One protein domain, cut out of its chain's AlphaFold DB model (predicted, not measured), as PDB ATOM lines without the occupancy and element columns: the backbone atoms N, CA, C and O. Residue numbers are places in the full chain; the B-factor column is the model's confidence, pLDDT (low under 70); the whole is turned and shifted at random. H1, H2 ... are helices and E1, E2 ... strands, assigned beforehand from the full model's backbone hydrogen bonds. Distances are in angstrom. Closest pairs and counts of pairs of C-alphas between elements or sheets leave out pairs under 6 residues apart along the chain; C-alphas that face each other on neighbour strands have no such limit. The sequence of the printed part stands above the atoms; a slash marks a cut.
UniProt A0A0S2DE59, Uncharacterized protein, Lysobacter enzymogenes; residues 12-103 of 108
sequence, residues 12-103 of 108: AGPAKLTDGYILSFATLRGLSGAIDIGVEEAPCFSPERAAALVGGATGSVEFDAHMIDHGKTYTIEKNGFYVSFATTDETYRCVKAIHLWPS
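This is residues 12 to 103 of the 108 residues of an uncharacterized protein of Lysobacter enzymogenes (UniProt A0A0S2DE59). One twisted wall of seven strands, its lines turning by 131 degrees from edge strand E1 to edge strand E4, has one short helix, H1, over one face near E5 and E6. The printed part has 92 residues and runs E1, E2, E3, H1, E4, E5, E6, E7; the sheet's order is E1, E2, E3, E7, E6, E5, E4, antiparallel throughout. The class is mostly strand. The whole is compact, with a radius of gyration of the C-alphas of 13.3 A and spans of 35 by 30 by 25 A.

E1, residues 12 to 16, begins at C-alpha 12 (4.304, 11.660, -29.218). E2 is residues 22 to 28, 17.6 A long, and E3 residues 35 to 39. H1 is residues 47 to 53, 9.8 A long. E4 is residues 58 to 63, and E5, the longest strand, residues 69 to 78, 27.3 A. E6 is residues 81 to 87, 19.8 A, and E7 residues 95 to 102, 20.8 A, ending at C-alpha 102 (6.542, 4.981, -50.996).

E1, E2 and E3 form a meander, each strand the antiparallel neighbour of the one before; E4, E5, E6 and E7 form another. N 13 and O 24 are 2.9 A apart between E1 and E2, N 27 and O 36 2.8 A between E2 and E3. E3, of the first meander, and E7, of the second, are antiparallel neighbours, with N 37 and O 98 within hydrogen-bond range at 2.8 A. N 84 and O 99 are 2.8 A apart between E7 and E6, N 74 and O 85 2.8 A between E6 and E5, N 60 and O 73 3.0 A between E5 and E4. H1 is on the sheet at a height of 9.1 A, over E5 and only just over E6, with 3 of its C-alphas falling on E6. It runs along the strands, at 7 degrees to E5 on the local plane. The closest C-alphas of H1 and E7, Pro 47 and Val 95, are 5.7 A apart. In H1 every O i to N i+4 pair is within hydrogen-bond range.

The C-alphas farthest apart, Thr 18 and His 66, are 40.4 A apart. The printed part has no cut, and no link is long. Mean pLDDT of the printed part is 88.9; residue 13 is under 70.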
ATOM      1  N   ALA A  12       4.869  12.489 -30.271       70.06
ATOM      2  CA  ALA A  12       4.304  11.660 -29.218       70.06
ATOM      3  C   ALA A  12       2.858  12.123 -28.983       70.06
ATOM      4  O   ALA A  12       2.629  13.317 -28.780       70.06
ATOM      5  N   GLY A  13       1.893  11.206 -29.083       68.94
ATOM      6  CA  GLY A  13       0.495  11.478 -28.766       68.94
ATOM      7  C   GLY A  13       0.234  11.504 -27.251       68.94
ATOM      8  O   GLY A  13       1.175  11.426 -26.456       68.94
ATOM      9  N   PRO A  14      -1.038  11.624 -26.832       79.81
ATOM     10  CA  PRO A  14      -2.233  11.552 -27.672       79.81
ATOM     11  C   PRO A  14      -2.561  12.871 -28.393       79.81
ATOM     12  O   PRO A  14      -2.638  13.932 -27.774       79.81
ATOM     13  N   ALA A  15      -2.828  12.802 -29.701       85.31
ATOM     14  CA  ALA A  15      -3.355  13.914 -30.494       85.31
ATOM     15  C   ALA A  15      -4.805  13.627 -30.906       85.31
ATOM     16  O   ALA A  15      -5.073  12.693 -31.662       85.31
ATOM     17  N   LYS A  16      -5.752  14.433 -30.413       89.19
ATOM     18  CA  LYS A  16      -7.172  14.309 -30.763       89.19
ATOM     19  C   LYS A  16      -7.465  15.014 -32.089       89.19
ATOM     20  O   LYS A  16      -7.182  16.201 -32.237       89.19
ATOM     21  N   LEU A  17      -8.064  14.288 -33.023       88.25
ATOM     22  CA  LEU A  17      -8.514  14.791 -34.316       88.25
ATOM     23  C   LEU A  17      -9.875  15.493 -34.204       88.25
ATOM     24  O   LEU A  17     -10.617  15.330 -33.231       88.25
ATOM     25  N   THR A  18     -10.219  16.285 -35.219       89.31
ATOM     26  CA  THR A  18     -11.476  17.056 -35.267       89.31
ATOM     27  C   THR A  18     -12.723  16.177 -35.321       89.31
ATOM     28  O   THR A  18     -13.783  16.594 -34.863       89.31
ATOM     29  N   ASP A  19     -12.598  14.957 -35.834       86.62
ATOM     30  CA  ASP A  19     -13.643  13.934 -35.881       86.62
ATOM     31  C   ASP A  19     -13.698  13.062 -34.611       86.62
ATOM     32  O   ASP A  19     -14.516  12.149 -34.515       86.62
ATOM     33  N   GLY A  20     -12.873  13.376 -33.606       88.31
ATOM     34  CA  GLY A  20     -12.914  12.773 -32.278       88.31
ATOM     35  C   GLY A  20     -12.008  11.559 -32.081       88.31
ATOM     36  O   GLY A  20     -11.867  11.134 -30.934       88.31
ATOM     37  N   TYR A  21     -11.370  11.042 -33.136       89.56
ATOM     38  CA  TYR A  21     -10.381   9.963 -33.031       89.56
ATOM     39  C   TYR A  21      -9.075  10.453 -32.407       89.56
ATOM     40  O   TYR A  21      -8.767  11.646 -32.423       89.56
ATOM     41  N   ILE A  22      -8.313   9.531 -31.823       90.69
ATOM     42  CA  ILE A  22      -7.084   9.852 -31.099       90.69
ATOM     43  C   ILE A  22      -5.921   9.111 -31.751       90.69
ATOM     44  O   ILE A  22      -5.976   7.899 -31.948       90.69
ATOM     45  N   LEU A  23      -4.870   9.858 -32.081       89.06
ATOM     46  CA  LEU A  23      -3.600   9.308 -32.537       89.06
ATOM     47  C   LEU A  23      -2.672   9.135 -31.337       89.06
ATOM     48  O   LEU A  23      -2.376  10.117 -30.652       89.06
ATOM     49  N   SER A  24      -2.195   7.917 -31.100       88.12
ATOM     50  CA  SER A  24      -1.239   7.617 -30.028       88.12
ATOM     51  C   SER A  24       0.179   8.059 -30.396       88.12
ATOM     52  O   SER A  24       0.949   8.494 -29.540       88.12
ATOM     53  N   PHE A  25       0.514   8.030 -31.687       87.62
ATOM     54  CA  PHE A  25       1.723   8.629 -32.245       87.62
ATOM     55  C   PHE A  25       1.578   8.856 -33.753       87.62
ATOM     56  O   PHE A  25       0.759   8.225 -34.420       87.62
ATOM     57  N   ALA A  26       2.427   9.717 -34.308       88.25
ATOM     58  CA  ALA A  26       2.653   9.790 -35.747       88.25
ATOM     59  C   ALA A  26       4.124  10.092 -36.024       88.25
ATOM     60  O   ALA A  26       4.708  10.987 -35.406       88.25
ATOM     61  N   THR A  27       4.727   9.363 -36.958       88.62
ATOM     62  CA  THR A  27       6.111   9.583 -37.381       88.62
ATOM     63  C   THR A  27       6.221   9.573 -38.900       88.62
ATOM     64  O   THR A  27       5.526   8.820 -39.573       88.62
ATOM     65  N   LEU A  28       7.094  10.420 -39.434       87.50
ATOM     66  CA  LEU A  28       7.520  10.449 -40.827       87.50
ATOM     67  C   LEU A  28       9.025  10.208 -40.840       87.50
ATOM     68  O   LEU A  28       9.794  11.052 -40.384       87.50
ATOM     69  N   ARG A  29       9.460   9.072 -41.371       84.50
ATOM     70  CA  ARG A  29      10.872   8.701 -41.446       84.50
ATOM     71  C   ARG A  29      11.546   9.436 -42.598       84.50
ATOM     72  O   ARG A  29      11.161   9.261 -43.750       84.50
ATOM     73  N   GLY A  30      12.584  10.220 -42.307       81.31
ATOM     74  CA  GLY A  30      13.212  11.112 -43.291       81.31
ATOM     75  C   GLY A  30      13.777  10.400 -44.526       81.31
ATOM     76  O   GLY A  30      13.524  10.816 -45.652       81.31
ATOM     77  N   LEU A  31      14.510   9.297 -44.338       82.31
ATOM     78  CA  LEU A  31      15.182   8.599 -45.445       82.31
ATOM     79  C   LEU A  31      14.226   7.753 -46.302       82.31
ATOM     80  O   LEU A  31      14.279   7.791 -47.538       82.31
ATOM     81  N   SER A  32      13.348   6.982 -45.655       83.94
ATOM     82  CA  SER A  32      12.398   6.119 -46.362       83.94
ATOM     83  C   SER A  32      11.160   6.870 -46.843       83.94
ATOM     84  O   SER A  32      10.484   6.390 -47.744       83.94
ATOM     85  N   GLY A  33      10.849   8.034 -46.269       84.81
ATOM     86  CA  GLY A  33       9.566   8.709 -46.474       84.81
ATOM     87  C   GLY A  33       8.380   7.936 -45.890       84.81
ATOM     88  O   GLY A  33       7.240   8.268 -46.199       84.81
ATOM     89  N   ALA A  34       8.636   6.896 -45.088       90.00
ATOM     90  CA  ALA A  34       7.586   6.085 -44.490       90.00
ATOM     91  C   ALA A  34       6.844   6.877 -43.414       90.00
ATOM     92  O   ALA A  34       7.465   7.631 -42.662       90.00
ATOM     93  N   ILE A  35       5.534   6.680 -43.332       91.31
ATOM     94  CA  ILE A  35       4.670   7.294 -42.332       91.31
ATOM     95  C   ILE A  35       4.095   6.180 -41.467       91.31
ATOM     96  O   ILE A  35       3.418   5.292 -41.977       91.31
ATOM     97  N   ASP A  36       4.343   6.254 -40.166       91.31
ATOM     98  CA  ASP A  36       3.799   5.331 -39.174       91.31
ATOM     99  C   ASP A  36       2.835   6.106 -38.270       91.31
ATOM    100  O   ASP A  36       3.216   7.126 -37.692       91.31
ATOM    101  N   ILE A  37       1.596   5.635 -38.146       91.12
ATOM    102  CA  ILE A  37       0.542   6.261 -37.342       91.12
ATOM    103  C   ILE A  37      -0.025   5.217 -36.385       91.12
ATOM    104  O   ILE A  37      -0.535   4.184 -36.815       91.12
ATOM    105  N   GLY A  38       0.034   5.510 -35.090       89.94
ATOM    106  CA  GLY A  38      -0.674   4.760 -34.061       89.94
ATOM    107  C   GLY A  38      -2.046   5.370 -33.808       89.94
ATOM    108  O   GLY A  38      -2.174   6.592 -33.703       89.94
ATOM    109  N   VAL A  39      -3.068   4.526 -33.706       90.56
ATOM    110  CA  VAL A  39      -4.452   4.931 -33.433       90.56
ATOM    111  C   VAL A  39      -4.874   4.298 -32.112       90.56
ATOM    112  O   VAL A  39      -4.624   3.117 -31.887       90.56
ATOM    113  N   GLU A  40      -5.483   5.079 -31.224       87.88
ATOM    114  CA  GLU A  40      -6.074   4.529 -30.001       87.88
ATOM    115  C   GLU A  40      -7.270   3.631 -30.342       87.88
ATOM    116  O   GLU A  40      -8.075   3.958 -31.218       87.88
ATOM    117  N   GLU A  41      -7.442   2.531 -29.608       83.25
ATOM    118  CA  GLU A  41      -8.551   1.591 -29.836       83.25
ATOM    119  C   GLU A  41      -9.928   2.227 -29.591       83.25
ATOM    120  O   GLU A  41     -10.937   1.803 -30.166       83.25
ATOM    121  N   ALA A  42      -9.975   3.263 -28.748       84.81
ATOM    122  CA  ALA A  42     -11.172   4.030 -28.448       84.81
ATOM    123  C   ALA A  42     -10.956   5.532 -28.740       84.81
ATOM    124  O   ALA A  42     -10.055   6.144 -28.165       84.81
ATOM    125  N   PRO A  43     -11.819   6.165 -29.561       87.69
ATOM    126  CA  PRO A  43     -12.986   5.584 -30.235       87.69
ATOM    127  C   PRO A  43     -12.609   4.663 -31.411       87.69
ATOM    128  O   PRO A  43     -11.720   4.970 -32.196       87.69
ATOM    129  N   CYS A  44     -13.336   3.552 -31.560       90.31
ATOM    130  CA  CYS A  44     -13.036   2.510 -32.546       90.31
ATOM    131  C   CYS A  44     -13.222   2.998 -33.991       90.31
ATOM    132  O   CYS A  44     -14.335   3.339 -34.412       90.31
ATOM    133  N   PHE A  45     -12.136   3.018 -34.768       91.56
ATOM    134  CA  PHE A  45     -12.180   3.272 -36.208       91.56
ATOM    135  C   PHE A  45     -12.254   1.946 -36.968       91.56
ATOM    136  O   PHE A  45     -11.333   1.137 -36.867       91.56
ATOM    137  N   SER A  46     -13.330   1.704 -37.725       92.50
ATOM    138  CA  SER A  46     -13.522   0.392 -38.352       92.50
ATOM    139  C   SER A  46     -12.589   0.159 -39.551       92.50
ATOM    140  O   SER A  46     -12.359   1.074 -40.357       92.50
ATOM    141  N   PRO A  47     -12.071  -1.067 -39.726       92.94
ATOM    142  CA  PRO A  47     -11.202  -1.407 -40.847       92.94
ATOM    143  C   PRO A  47     -11.894  -1.324 -42.206       92.94
ATOM    144  O   PRO A  47     -11.242  -0.981 -43.184       92.94
ATOM    145  N   GLU A  48     -13.202  -1.567 -42.300       92.19
ATOM    146  CA  GLU A  48     -13.944  -1.446 -43.563       92.19
ATOM    147  C   GLU A  48     -13.984   0.009 -44.035       92.19
ATOM    148  O   GLU A  48     -13.831   0.301 -45.224       92.19
ATOM    149  N   ARG A  49     -14.143   0.943 -43.089       92.44
ATOM    150  CA  ARG A  49     -14.103   2.377 -43.379       92.44
ATOM    151  C   ARG A  49     -12.699   2.800 -43.797       92.44
ATOM    152  O   ARG A  49     -12.564   3.543 -44.768       92.44
ATOM    153  N   ALA A  50     -11.666   2.306 -43.111       92.94
ATOM    154  CA  ALA A  50     -10.273   2.549 -43.483       92.94
ATOM    155  C   ALA A  50      -9.970   2.018 -44.891       92.94
ATOM    156  O   ALA A  50      -9.464   2.759 -45.732       92.94
ATOM    157  N   ALA A  51     -10.368   0.776 -45.176       94.38
ATOM    158  CA  ALA A  51     -10.199   0.129 -46.470       94.38
ATOM    159  C   ALA A  51     -10.847   0.939 -47.593       94.38
ATOM    160  O   ALA A  51     -10.211   1.167 -48.621       94.38
ATOM    161  N   ALA A  52     -12.079   1.418 -47.395       93.56
ATOM    162  CA  ALA A  52     -12.774   2.240 -48.378       93.56
ATOM    163  C   ALA A  52     -12.047   3.570 -48.649       93.56
ATOM    164  O   ALA A  52     -11.888   3.950 -49.810       93.56
ATOM    165  N   LEU A  53     -11.553   4.247 -47.603       91.19
ATOM    166  CA  LEU A  53     -10.840   5.526 -47.730       91.19
ATOM    167  C   LEU A  53      -9.558   5.412 -48.556       91.19
ATOM    168  O   LEU A  53      -9.276   6.279 -49.379       91.19
ATOM    169  N   VAL A  54      -8.801   4.329 -48.372       90.50
ATOM    170  CA  VAL A  54      -7.546   4.109 -49.111       90.50
ATOM    171  C   VAL A  54      -7.774   3.513 -50.504       90.50
ATOM    172  O   VAL A  54      -6.829   3.322 -51.266       90.50
ATOM    173  N   GLY A  55      -9.034   3.288 -50.889       91.06
ATOM    174  CA  GLY A  55      -9.415   2.858 -52.230       91.06
ATOM    175  C   GLY A  55      -9.617   1.354 -52.397       91.06
ATOM    176  O   GLY A  55      -9.457   0.873 -53.515       91.06
ATOM    177  N   GLY A  56      -9.980   0.651 -51.323       92.44
ATOM    178  CA  GLY A  56     -10.393  -0.752 -51.335       92.44
ATOM    179  C   GLY A  56      -9.328  -1.730 -50.846       92.44
ATOM    180  O   GLY A  56      -9.102  -2.737 -51.509       92.44
ATOM    181  N   ALA A  57      -8.662  -1.450 -49.720       93.75
ATOM    182  CA  ALA A  57      -7.677  -2.385 -49.170       93.75
ATOM    183  C   ALA A  57      -8.291  -3.752 -48.843       93.75
ATOM    184  O   ALA A  57      -9.392  -3.847 -48.298       93.75
ATOM    185  N   THR A  58      -7.553  -4.814 -49.151       91.25
ATOM    186  CA  THR A  58      -7.954  -6.197 -48.875       91.25
ATOM    187  C   THR A  58      -7.237  -6.693 -47.638       91.25
ATOM    188  O   THR A  58      -6.044  -6.430 -47.495       91.25
ATOM    189  N   GLY A  59      -7.942  -7.413 -46.764       88.88
ATOM    190  CA  GLY A  59      -7.355  -7.892 -45.518       88.88
ATOM    191  C   GLY A  59      -7.288  -9.405 -45.383       88.88
ATOM    192  O   GLY A  59      -8.225 -10.108 -45.761       88.88
ATOM    193  N   SER A  60      -6.205  -9.869 -44.771       88.62
ATOM    194  CA  SER A  60      -5.933 -11.260 -44.408       88.62
ATOM    195  C   SER A  60      -5.689 -11.365 -42.907       88.62
ATOM    196  O   SER A  60      -5.094 -10.466 -42.316       88.62
ATOM    197  N   VAL A  61      -6.175 -12.441 -42.291       87.69
ATOM    198  CA  VAL A  61      -5.876 -12.741 -40.883       87.69
ATOM    199  C   VAL A  61      -4.443 -13.253 -40.795       87.69
ATOM    200  O   VAL A  61      -4.036 -14.066 -41.631       87.69
ATOM    201  N   GLU A  62      -3.695 -12.778 -39.805       82.75
ATOM    202  CA  GLU A  62      -2.331 -13.217 -39.536       82.75
ATOM    203  C   GLU A  62      -2.296 -14.078 -38.273       82.75
ATOM    204  O   GLU A  62      -2.652 -13.630 -37.185       82.75
ATOM    205  N   PHE A  63      -1.840 -15.321 -38.431       85.06
ATOM    206  CA  PHE A  63      -1.534 -16.220 -37.323       85.06
ATOM    207  C   PHE A  63      -0.025 -16.417 -37.235       85.06
ATOM    208  O   PHE A  63       0.641 -16.560 -38.266       85.06
ATOM    209  N   ASP A  64       0.520 -16.466 -36.023       83.94
ATOM    210  CA  ASP A  64       1.917 -16.859 -35.837       83.94
ATOM    211  C   ASP A  64       2.113 -18.386 -35.877       83.94
ATOM    212  O   ASP A  64       1.173 -19.171 -36.029       83.94
ATOM    213  N   ALA A  65       3.365 -18.826 -35.722       89.31
ATOM    214  CA  ALA A  65       3.736 -20.242 -35.729       89.31
ATOM    215  C   ALA A  65       3.077 -21.076 -34.607       89.31
ATOM    216  O   ALA A  65       3.105 -22.305 -34.669       89.31
ATOM    217  N   HIS A  66       2.488 -20.429 -33.599       92.12
ATOM    218  CA  HIS A  66       1.763 -21.054 -32.496       92.12
ATOM    219  C   HIS A  66       0.240 -20.908 -32.633       92.12
ATOM    220  O   HIS A  66      -0.478 -21.232 -31.690       92.12
ATOM    221  N   MET A  67      -0.259 -20.462 -33.795       85.56
ATOM    222  CA  MET A  67      -1.678 -20.199 -34.064       85.56
ATOM    223  C   MET A  67      -2.277 -19.067 -33.213       85.56
ATOM    224  O   MET A  67      -3.495 -19.018 -33.034       85.56
ATOM    225  N   ILE A  68      -1.446 -18.154 -32.701       86.00
ATOM    226  CA  ILE A  68      -1.931 -16.941 -32.035       86.00
ATOM    227  C   ILE A  68      -2.340 -15.941 -33.112       86.00
ATOM    228  O   ILE A  68      -1.595 -15.703 -34.063       86.00
ATOM    229  N   ASP A  69      -3.537 -15.389 -32.957       86.00
ATOM    230  CA  ASP A  69      -4.102 -14.378 -33.838       86.00
ATOM    231  C   ASP A  69      -3.516 -12.992 -33.538       86.00
ATOM    232  O   ASP A  69      -3.663 -12.480 -32.431       86.00
ATOM    233  N   HIS A  70      -2.883 -12.379 -34.537       83.12
ATOM    234  CA  HIS A  70      -2.284 -11.038 -34.446       83.12
ATOM    235  C   HIS A  70      -3.144  -9.951 -35.102       83.12
ATOM    236  O   HIS A  70      -2.691  -8.824 -35.344       83.12
ATOM    237  N   GLY A  71      -4.398 -10.289 -35.398       86.56
ATOM    238  CA  GLY A  71      -5.342  -9.417 -36.060       86.56
ATOM    239  C   GLY A  71      -5.455  -9.699 -37.558       86.56
ATOM    240  O   GLY A  71      -4.886 -10.624 -38.140       86.56
ATOM    241  N   LYS A  72      -6.216  -8.830 -38.213       91.06
ATOM    242  CA  LYS A  72      -6.326  -8.760 -39.668       91.06
ATOM    243  C   LYS A  72      -5.517  -7.582 -40.192       91.06
ATOM    244  O   LYS A  72      -5.776  -6.443 -39.787       91.06
ATOM    245  N   THR A  73      -4.607  -7.853 -41.119       93.25
ATOM    246  CA  THR A  73      -3.821  -6.838 -41.826       93.25
ATOM    247  C   THR A  73      -4.469  -6.550 -43.164       93.25
ATOM    248  O   THR A  73      -4.702  -7.461 -43.956       93.25
ATOM    249  N   TYR A  74      -4.764  -5.282 -43.424       95.00
ATOM    250  CA  TYR A  74      -5.289  -4.794 -44.692       95.00
ATOM    251  C   TYR A  74      -4.192  -4.099 -45.468       95.00
ATOM    252  O   TYR A  74      -3.483  -3.264 -44.914       95.00
ATOM    253  N   THR A  75      -4.082  -4.404 -46.757       95.00
ATOM    254  CA  THR A  75      -3.043  -3.832 -47.610       95.00
ATOM    255  C   THR A  75      -3.614  -3.329 -48.927       95.00
ATOM    256  O   THR A  75      -4.607  -3.850 -49.446       95.00
ATOM    257  N   ILE A  76      -3.001  -2.276 -49.457       95.50
ATOM    258  CA  ILE A  76      -3.233  -1.788 -50.814       95.50
ATOM    259  C   ILE A  76      -1.983  -1.085 -51.323       95.50
ATOM    260  O   ILE A  76      -1.261  -0.450 -50.559       95.50
ATOM    261  N   GLU A  77      -1.758  -1.148 -52.628       94.69
ATOM    262  CA  GLU A  77      -0.814  -0.270 -53.302       94.69
ATOM    263  C   GLU A  77      -1.572   0.650 -54.256       94.69
ATOM    264  O   GLU A  77      -2.322   0.191 -55.121       94.69
ATOM    265  N   LYS A  78      -1.424   1.963 -54.072       90.69
ATOM    266  CA  LYS A  78      -2.130   2.965 -54.871       90.69
ATOM    267  C   LYS A  78      -1.358   4.276 -54.900       90.69
ATOM    268  O   LYS A  78      -0.817   4.710 -53.891       90.69
ATOM    269  N   ASN A  79      -1.346   4.939 -56.056       89.81
ATOM    270  CA  ASN A  79      -0.716   6.254 -56.247       89.81
ATOM    271  C   ASN A  79       0.763   6.316 -55.804       89.81
ATOM    272  O   ASN A  79       1.208   7.341 -55.295       89.81
ATOM    273  N   GLY A  80       1.517   5.225 -55.984       90.56
ATOM    274  CA  GLY A  80       2.928   5.150 -55.591       90.56
ATOM    275  C   GLY A  80       3.163   4.987 -54.089       90.56
ATOM    276  O   GLY A  80       4.286   5.190 -53.635       90.56
ATOM    277  N   PHE A  81       2.123   4.635 -53.326       91.88
ATOM    278  CA  PHE A  81       2.233   4.272 -51.921       91.88
ATOM    279  C   PHE A  81       1.679   2.875 -51.668       91.88
ATOM    280  O   PHE A  81       0.583   2.528 -52.114       91.88
ATOM    281  N   TYR A  82       2.410   2.115 -50.867       93.88
ATOM    282  CA  TYR A  82       1.919   0.934 -50.184       93.88
ATOM    283  C   TYR A  82       1.347   1.357 -48.831       93.88
ATOM    284  O   TYR A  82       2.029   2.010 -48.039       93.88
ATOM    285  N   VAL A  83       0.098   0.993 -48.564       95.00
ATOM    286  CA  VAL A  83      -0.583   1.233 -47.292       95.00
ATOM    287  C   VAL A  83      -0.876  -0.113 -46.652       95.00
ATOM    288  O   VAL A  83      -1.451  -0.990 -47.293       95.00
ATOM    289  N   SER A  84      -0.504  -0.256 -45.385       94.62
ATOM    290  CA  SER A  84      -0.859  -1.381 -44.530       94.62
ATOM    291  C   SER A  84      -1.517  -0.858 -43.264       94.62
ATOM    292  O   SER A  84      -1.045   0.120 -42.690       94.62
ATOM    293  N   PHE A  85      -2.584  -1.490 -42.797       94.44
ATOM    294  CA  PHE A  85      -3.101  -1.219 -41.462       94.44
ATOM    295  C   PHE A  85      -3.571  -2.496 -40.782       94.44
ATOM    296  O   PHE A  85      -4.182  -3.364 -41.406       94.44
ATOM    297  N   ALA A  86      -3.274  -2.590 -39.492       91.44
ATOM    298  CA  ALA A  86      -3.618  -3.731 -38.663       91.44
ATOM    299  C   ALA A  86      -4.854  -3.423 -37.819       91.44
ATOM    300  O   ALA A  86      -5.104  -2.275 -37.432       91.44
ATOM    301  N   THR A  87      -5.609  -4.471 -37.517       91.12
ATOM    302  CA  THR A  87      -6.756  -4.408 -36.613       91.12
ATOM    303  C   THR A  87      -6.406  -4.920 -35.222       91.12
ATOM    304  O   THR A  87      -5.357  -5.530 -35.030       91.12
ATOM    305  N   THR A  88      -7.274  -4.647 -34.251       86.75
ATOM    306  CA  THR A  88      -7.239  -5.267 -32.926       86.75
ATOM    307  C   THR A  88      -7.294  -6.786 -33.035       86.75
ATOM    308  O   THR A  88      -8.040  -7.335 -33.853       86.75
ATOM    309  N   ASP A  89      -6.522  -7.447 -32.182       83.88
ATOM    310  CA  ASP A  89      -6.421  -8.905 -32.121       83.88
ATOM    311  C   ASP A  89      -7.786  -9.498 -31.730       83.88
ATOM    312  O   ASP A  89      -8.600  -8.816 -31.091       83.88
ATOM    313  N   GLU A  90      -8.053 -10.739 -32.152       76.56
ATOM    314  CA  GLU A  90      -9.258 -11.553 -31.887       76.56
ATOM    315  C   GLU A  90     -10.583 -11.016 -32.459       76.56
ATOM    316  O   GLU A  90     -11.440 -11.762 -32.930       76.56
ATOM    317  N   THR A  91     -10.791  -9.704 -32.401       79.50
ATOM    318  CA  THR A  91     -12.048  -9.036 -32.736       79.50
ATOM    319  C   THR A  91     -12.038  -8.461 -34.144       79.50
ATOM    320  O   THR A  91     -13.100  -8.354 -34.759       79.50
ATOM    321  N   TYR A  92     -10.866  -8.057 -34.641       85.81
ATOM    322  CA  TYR A  92     -10.669  -7.362 -35.917       85.81
ATOM    323  C   TYR A  92     -11.519  -6.098 -36.085       85.81
ATOM    324  O   TYR A  92     -11.813  -5.691 -37.206       85.81
ATOM    325  N   ARG A  93     -11.979  -5.495 -34.984       88.50
ATOM    326  CA  ARG A  93     -13.016  -4.453 -35.023       88.50
ATOM    327  C   ARG A  93     -12.468  -3.056 -35.245       88.50
ATOM    328  O   ARG A  93     -13.162  -2.243 -35.854       88.50
ATOM    329  N   CYS A  94     -11.271  -2.771 -34.744       92.50
ATOM    330  CA  CYS A  94     -10.724  -1.419 -34.732       92.50
ATOM    331  C   CYS A  94      -9.336  -1.402 -35.362       92.50
ATOM    332  O   CYS A  94      -8.551  -2.317 -35.146       92.50
ATOM    333  N   VAL A  95      -9.021  -0.366 -36.134       93.12
ATOM    334  CA  VAL A  95      -7.660  -0.118 -36.621       93.12
ATOM    335  C   VAL A  95      -6.778   0.306 -35.447       93.12
ATOM    336  O   VAL A  95      -7.148   1.225 -34.722       93.12
ATOM    337  N   LYS A  96      -5.615  -0.334 -35.287       90.75
ATOM    338  CA  LYS A  96      -4.640  -0.025 -34.219       90.75
ATOM    339  C   LYS A  96      -3.396   0.705 -34.727       90.75
ATOM    340  O   LYS A  96      -2.810   1.533 -34.034       90.75
ATOM    341  N   ALA A  97      -2.991   0.419 -35.960       91.00
ATOM    342  CA  ALA A  97      -1.810   1.013 -36.566       91.00
ATOM    343  C   ALA A  97      -1.980   1.120 -38.077       91.00
ATOM    344  O   ALA A  97      -2.580   0.246 -38.705       91.00
ATOM    345  N   ILE A  98      -1.432   2.190 -38.644       93.50
ATOM    346  CA  ILE A  98      -1.391   2.449 -40.077       93.50
ATOM    347  C   ILE A  98       0.059   2.719 -40.450       93.50
ATOM    348  O   ILE A  98       0.741   3.528 -39.823       93.50
ATOM    349  N   HIS A  99       0.498   2.075 -41.513       93.94
ATOM    350  CA  HIS A  99       1.819   2.223 -42.073       93.94
ATOM    351  C   HIS A  99       1.706   2.548 -43.558       93.94
ATOM    352  O   HIS A  99       0.988   1.882 -44.306       93.94
ATOM    353  N   LEU A 100       2.410   3.588 -43.987       93.31
ATOM    354  CA  LEU A 100       2.469   4.012 -45.376       93.31
ATOM    355  C   LEU A 100       3.926   4.074 -45.813       93.31
ATOM    356  O   LEU A 100       4.765   4.652 -45.127       93.31
ATOM    357  N   TRP A 101       4.215   3.543 -46.993       93.31
ATOM    358  CA  TRP A 101       5.537   3.602 -47.605       93.31
ATOM    359  C   TRP A 101       5.412   4.053 -49.051       93.31
ATOM    360  O   TRP A 101       4.494   3.600 -49.734       93.31
ATOM    361  N   PRO A 102       6.341   4.877 -49.559       91.69
ATOM    362  CA  PRO A 102       6.542   4.981 -50.996       91.69
ATOM    363  C   PRO A 102       6.790   3.581 -51.578       91.69
ATOM    364  O   PRO A 102       7.578   2.812 -51.021       91.69
ATOM    365  N   SER A 103       6.100   3.228 -52.662       89.81
ATOM    366  CA  SER A 103       6.151   1.888 -53.266       89.81
ATOM    367  C   SER A 103       7.572   1.451 -53.627       89.81
ATOM    368  O   SER A 103       7.940   0.294 -53.443       89.81
TER     369      SER A 103